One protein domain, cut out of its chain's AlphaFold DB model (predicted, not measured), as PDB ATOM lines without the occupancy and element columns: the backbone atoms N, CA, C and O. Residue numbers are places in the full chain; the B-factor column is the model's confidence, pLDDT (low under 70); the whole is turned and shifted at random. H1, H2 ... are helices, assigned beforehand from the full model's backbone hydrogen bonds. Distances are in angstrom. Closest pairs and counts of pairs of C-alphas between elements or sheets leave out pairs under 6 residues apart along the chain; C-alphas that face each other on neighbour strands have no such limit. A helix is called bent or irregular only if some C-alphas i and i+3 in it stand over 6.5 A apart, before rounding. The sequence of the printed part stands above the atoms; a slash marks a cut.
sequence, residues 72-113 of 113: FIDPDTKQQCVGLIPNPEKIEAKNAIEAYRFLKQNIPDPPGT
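AT A GLANCE: This is residues 72 to 113 of the 113 residues of an uncharacterized protein of Paramuricea clavata (UniProt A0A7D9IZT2). Two helices, H1 and the longer H2, make a loose, open pair: the link after H1 leads away to one end, and H2 folds back from there at a large angle to H1, its last residues coming nearest to H1. Past H2, residues 107 to 113 form a tail without a named element. The printed part has 42 residues, with two named helices in the order H1, H2 and no named strand; its class is all helix. It is only just compact, close to loose, with a radius of gyration of the C-alphas of 10.8 A, and elongated, spanning 31 by 18 by 16 A.

IN THESE COORDINATES: Start at C-alpha 72, at (-38.067, 51.749, -0.221). Find C-alpha 75 at (-39.936, 43.063, -2.837); from there H1, residues 75 to 84, runs 14.4 A. Next find C-alpha 93 at (-17.760, 50.483, 2.175), where H2, residues 93 to 106, begins; it runs 20.4 A to C-alpha 106 at (-27.867, 42.920, -13.813). H2 is irregular: C-alphas 94 and 97 are 7.5 A apart.

HOW THE PARTS SIT: Look at Cys 81 and Leu 103, whose C-alphas are the closest of H1 and H2, at 6.7 A. The two helices only just touch, with 3 pairs of C-alphas within 8 A, and H2 does so with residues 103 to 106 alone. Their lines are only just about perpendicular, at 71 degrees. In H1 every O i to N i+4 pair is within hydrogen-bond range; in H2, 8 of 10 are.

THE WHOLE: The C-alphas of Glu 92 and Gly 112 are the two farthest apart, at 31.7 A. The printed part has no cut and ends at Thr 113, the chain's last residue. The link from H1 to H2, 8 residues, is short. The mean pLDDT of the printed part is 81.5; look for values under 70 at residues 109 to 113.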
ATOM      1  N   PHE A  72     -38.272  50.916   0.973       77.25
ATOM      2  CA  PHE A  72     -38.067  51.749  -0.221       77.25
ATOM      3  C   PHE A  72     -37.701  50.936  -1.470       77.25
ATOM      4  O   PHE A  72     -37.673  51.474  -2.574       77.25
ATOM      5  N   ILE A  73     -37.384  49.653  -1.289       78.19
ATOM      6  CA  ILE A  73     -37.069  48.715  -2.358       78.19
ATOM      7  C   ILE A  73     -38.252  47.768  -2.496       78.19
ATOM      8  O   ILE A  73     -38.649  47.115  -1.529       78.19
ATOM      9  N   ASP A  74     -38.780  47.696  -3.711       83.19
ATOM     10  CA  ASP A  74     -39.798  46.733  -4.103       83.19
ATOM     11  C   ASP A  74     -39.363  45.283  -3.753       83.19
ATOM     12  O   ASP A  74     -38.183  44.942  -3.910       83.19
ATOM     13  N   PRO A  75     -40.275  44.423  -3.253       82.06
ATOM     14  CA  PRO A  75     -39.936  43.063  -2.837       82.06
ATOM     15  C   PRO A  75     -39.259  42.218  -3.925       82.06
ATOM     16  O   PRO A  75     -38.306  41.494  -3.614       82.06
ATOM     17  N   ASP A  76     -39.685  42.343  -5.185       83.94
ATOM     18  CA  ASP A  76     -39.118  41.581  -6.304       83.94
ATOM     19  C   ASP A  76     -37.682  42.039  -6.589       83.94
ATOM     20  O   ASP A  76     -36.760  41.230  -6.727       83.94
ATOM     21  N   THR A  77     -37.463  43.354  -6.577       82.44
ATOM     22  CA  THR A  77     -36.147  43.980  -6.741       82.44
ATOM     23  C   THR A  77     -35.202  43.570  -5.610       82.44
ATOM     24  O   THR A  77     -34.041  43.225  -5.845       82.44
ATOM     25  N   LYS A  78     -35.700  43.535  -4.368       83.88
ATOM     26  CA  LYS A  78     -34.937  43.073  -3.200       83.88
ATOM     27  C   LYS A  78     -34.521  41.609  -3.356       83.88
ATOM     28  O   LYS A  78     -33.367  41.274  -3.082       83.88
ATOM     29  N   GLN A  79     -35.420  40.748  -3.831       84.69
ATOM     30  CA  GLN A  79     -35.117  39.335  -4.059       84.69
ATOM     31  C   GLN A  79     -34.070  39.140  -5.166       84.69
ATOM     32  O   GLN A  79     -33.166  38.314  -5.016       84.69
ATOM     33  N   GLN A  80     -34.128  39.938  -6.236       85.50
ATOM     34  CA  GLN A  80     -33.111  39.934  -7.291       85.50
ATOM     35  C   GLN A  80     -31.734  40.368  -6.766       85.50
ATOM     36  O   GLN A  80     -30.737  39.701  -7.052       85.50
ATOM     37  N   CYS A  81     -31.673  41.420  -5.939       84.69
ATOM     38  CA  CYS A  81     -30.433  41.854  -5.286       84.69
ATOM     39  C   CYS A  81     -29.790  40.732  -4.456       84.69
ATOM     40  O   CYS A  81     -28.592  40.488  -4.593       84.69
ATOM     41  N   VAL A  82     -30.577  40.035  -3.626       84.56
ATOM     42  CA  VAL A  82     -30.089  38.926  -2.779       84.56
ATOM     43  C   VAL A  82     -29.617  37.736  -3.623       84.56
ATOM     44  O   VAL A  82     -28.630  37.089  -3.280       84.56
ATOM     45  N   GLY A  83     -30.275  37.461  -4.753       84.81
ATOM     46  CA  GLY A  83     -29.834  36.424  -5.689       84.81
ATOM     47  C   GLY A  83     -28.501  36.749  -6.373       84.81
ATOM     48  O   GLY A  83     -27.674  35.859  -6.567       84.81
ATOM     49  N   LEU A  84     -28.277  38.019  -6.719       87.31
ATOM     50  CA  LEU A  84     -27.052  38.487  -7.378       87.31
ATOM     51  C   LEU A  84     -25.871  38.627  -6.412       87.31
ATOM     52  O   LEU A  84     -24.726  38.377  -6.791       87.31
ATOM     53  N   ILE A  85     -26.144  39.027  -5.170       85.00
ATOM     54  CA  ILE A  85     -25.144  39.221  -4.121       85.00
ATOM     55  C   ILE A  85     -25.572  38.388  -2.904       85.00
ATOM     56  O   ILE A  85     -26.336  38.874  -2.074       85.00
ATOM     57  N   PRO A  86     -25.054  37.152  -2.757       76.19
ATOM     58  CA  PRO A  86     -25.497  36.230  -1.707       76.19
ATOM     59  C   PRO A  86     -25.085  36.634  -0.284       76.19
ATOM     60  O   PRO A  86     -25.693  36.173   0.671       76.19
ATOM     61  N   ASN A  87     -24.028  37.445  -0.145       83.62
ATOM     62  CA  ASN A  87     -23.455  37.869   1.140       83.62
ATOM     63  C   ASN A  87     -23.215  39.395   1.143       83.62
ATOM     64  O   ASN A  87     -22.056  39.834   1.104       83.62
ATOM     65  N   PRO A  88     -24.273  40.223   1.084       81.62
ATOM     66  CA  PRO A  88     -24.145  41.678   0.993       81.62
ATOM     67  C   PRO A  88     -23.416  42.292   2.198       81.62
ATOM     68  O   PRO A  88     -22.709  43.284   2.048       81.62
ATOM     69  N   GLU A  89     -23.504  41.666   3.371       85.44
ATOM     70  CA  GLU A  89     -22.836  42.082   4.608       85.44
ATOM     71  C   GLU A  89     -21.300  42.029   4.542       85.44
ATOM     72  O   GLU A  89     -20.623  42.662   5.349       85.44
ATOM     73  N   LYS A  90     -20.730  41.303   3.570       87.50
ATOM     74  CA  LYS A  90     -19.273  41.230   3.356       87.50
ATOM     75  C   LYS A  90     -18.743  42.337   2.447       87.50
ATOM     76  O   LYS A  90     -17.533  42.418   2.225       87.50
ATOM     77  N   ILE A  91     -19.620  43.170   1.887       85.81
ATOM     78  CA  ILE A  91     -19.215  44.283   1.031       85.81
ATOM     79  C   ILE A  91     -18.704  45.411   1.920       85.81
ATOM     80  O   ILE A  91     -19.461  46.107   2.590       85.81
ATOM     81  N   GLU A  92     -17.392  45.617   1.901       88.31
ATOM     82  CA  GLU A  92     -16.786  46.775   2.547       88.31
ATOM     83  C   GLU A  92     -17.234  48.084   1.878       88.31
ATOM     84  O   GLU A  92     -17.386  48.152   0.655       88.31
ATOM     85  N   ALA A  93     -17.336  49.164   2.658       87.69
ATOM     86  CA  ALA A  93     -17.760  50.483   2.175       87.69
ATOM     87  C   ALA A  93     -16.950  50.985   0.962       87.69
ATOM     88  O   ALA A  93     -17.506  51.600   0.053       87.69
ATOM     89  N   LYS A  94     -15.649  50.661   0.897       88.50
ATOM     90  CA  LYS A  94     -14.769  51.012  -0.235       88.50
ATOM     91  C   LYS A  94     -15.227  50.408  -1.574       88.50
ATOM     92  O   LYS A  94     -14.969  50.991  -2.621       88.50
ATOM     93  N   ASN A  95     -15.941  49.281  -1.532       87.75
ATOM     94  CA  ASN A  95     -16.418  48.540  -2.702       87.75
ATOM     95  C   ASN A  95     -17.894  48.832  -3.029       87.75
ATOM     96  O   ASN A  95     -18.439  48.261  -3.974       87.75
ATOM     97  N   ALA A  96     -18.559  49.725  -2.285       86.69
ATOM     98  CA  ALA A  96     -19.992  49.983  -2.445       86.69
ATOM     99  C   ALA A  96     -20.354  50.469  -3.861       86.69
ATOM    100  O   ALA A  96     -21.386  50.088  -4.411       86.69
ATOM    101  N   ILE A  97     -19.477  51.263  -4.489       88.12
ATOM    102  CA  ILE A  97     -19.679  51.763  -5.858       88.12
ATOM    103  C   ILE A  97     -19.666  50.616  -6.874       88.12
ATOM    104  O   ILE A  97     -20.474  50.601  -7.802       88.12
ATOM    105  N   GLU A  98     -18.745  49.667  -6.719       89.19
ATOM    106  CA  GLU A  98     -18.618  48.524  -7.624       89.19
ATOM    107  C   GLU A  98     -19.808  47.581  -7.475       89.19
ATOM    108  O   GLU A  98     -20.415  47.202  -8.476       89.19
ATOM    109  N   ALA A  99     -20.206  47.297  -6.232       87.38
ATOM    110  CA  ALA A  99     -21.399  46.514  -5.936       87.38
ATOM    111  C   ALA A  99     -22.669  47.153  -6.519       87.38
ATOM    112  O   ALA A  99     -23.464  46.473  -7.165       87.38
ATOM    113  N   TYR A 100     -22.832  48.471  -6.375       87.38
ATOM    114  CA  TYR A 100     -23.967  49.187  -6.960       87.38
ATOM    115  C   TYR A 100     -23.974  49.115  -8.492       87.38
ATOM    116  O   TYR A 100     -25.013  48.850  -9.098       87.38
ATOM    117  N   ARG A 101     -22.817  49.320  -9.138       89.50
ATOM    118  CA  ARG A 101     -22.700  49.198 -10.601       89.50
ATOM    119  C   ARG A 101     -23.052  47.794 -11.074       89.50
ATOM    120  O   ARG A 101     -23.751  47.666 -12.074       89.50
ATOM    121  N   PHE A 102     -22.601  46.772 -10.351       88.94
ATOM    122  CA  PHE A 102     -22.929  45.384 -10.643       88.94
ATOM    123  C   PHE A 102     -24.437  45.132 -10.550       88.94
ATOM    124  O   PHE A 102     -25.016  44.604 -11.496       88.94
ATOM    125  N   LEU A 103     -25.093  45.577  -9.474       88.19
ATOM    126  CA  LEU A 103     -26.549  45.457  -9.337       88.19
ATOM    127  C   LEU A 103     -27.278  46.167 -10.481       88.19
ATOM    128  O   LEU A 103     -28.103  45.555 -11.150       88.19
ATOM    129  N   LYS A 104     -26.912  47.415 -10.783       86.31
ATOM    130  CA  LYS A 104     -27.547  48.203 -11.849       86.31
ATOM    131  C   LYS A 104     -27.398  47.588 -13.247       86.31
ATOM    132  O   LYS A 104     -28.245  47.803 -14.100       86.31
ATOM    133  N   GLN A 105     -26.314  46.860 -13.508       87.88
ATOM    134  CA  GLN A 105     -26.103  46.190 -14.796       87.88
ATOM    135  C   GLN A 105     -26.901  44.891 -14.940       87.88
ATOM    136  O   GLN A 105     -27.139  44.457 -16.065       87.88
ATOM    137  N   ASN A 106     -27.268  44.257 -13.825       86.19
ATOM    138  CA  ASN A 106     -27.867  42.920 -13.813       86.19
ATOM    139  C   ASN A 106     -29.340  42.913 -13.379       86.19
ATOM    140  O   ASN A 106     -30.022  41.913 -13.589       86.19
ATOM    141  N   ILE A 107     -29.830  44.007 -12.795       82.00
ATOM    142  CA  ILE A 107     -31.236  44.196 -12.438       82.00
ATOM    143  C   ILE A 107     -31.906  45.003 -13.556       82.00
ATOM    144  O   ILE A 107     -31.439  46.106 -13.854       82.00
ATOM    145  N   PRO A 108     -32.958  44.475 -14.205       73.25
ATOM    146  CA  PRO A 108     -33.718  45.225 -15.195       73.25
ATOM    147  C   PRO A 108     -34.406  46.426 -14.539       73.25
ATOM    148  O   PRO A 108     -34.842  46.340 -13.391       73.25
ATOM    149  N   ASP A 109     -34.515  47.538 -15.270       65.81
ATOM    150  CA  ASP A 109     -35.225  48.715 -14.767       65.81
ATOM    151  C   ASP A 109     -36.666  48.330 -14.381       65.81
ATOM    152  O   ASP A 109     -37.320  47.569 -15.110       65.81
ATOM    153  N   PRO A 110     -37.171  48.818 -13.232       59.19
ATOM    154  CA  PRO A 110     -38.520  48.505 -12.797       59.19
ATOM    155  C   PRO A 110     -39.529  48.971 -13.858       59.19
ATOM    156  O   PRO A 110     -39.330  50.017 -14.485       59.19
ATOM    157  N   PRO A 111     -40.628  48.229 -14.077       50.53
ATOM    158  CA  PRO A 111     -41.637  48.619 -15.051       50.53
ATOM    159  C   PRO A 111     -42.300  49.934 -14.612       50.53
ATOM    160  O   PRO A 111     -43.149  49.929 -13.724       50.53
ATOM    161  N   GLY A 112     -41.918  51.062 -15.224       57.97
ATOM    162  CA  GLY A 112     -42.578  52.352 -14.986       57.97
ATOM    163  C   GLY A 112     -41.734  53.631 -15.020       57.97
ATOM    164  O   GLY A 112     -42.275  54.670 -14.648       57.97
ATOM    165  N   THR A 113     -40.466  53.606 -15.441       46.94
ATOM    166  CA  THR A 113     -39.732  54.840 -15.813       46.94
ATOM    167  C   THR A 113     -39.968  55.244 -17.258       46.94
ATOM    168  O   THR A 113     -39.902  54.338 -18.121       46.94
TER     169      THR A 113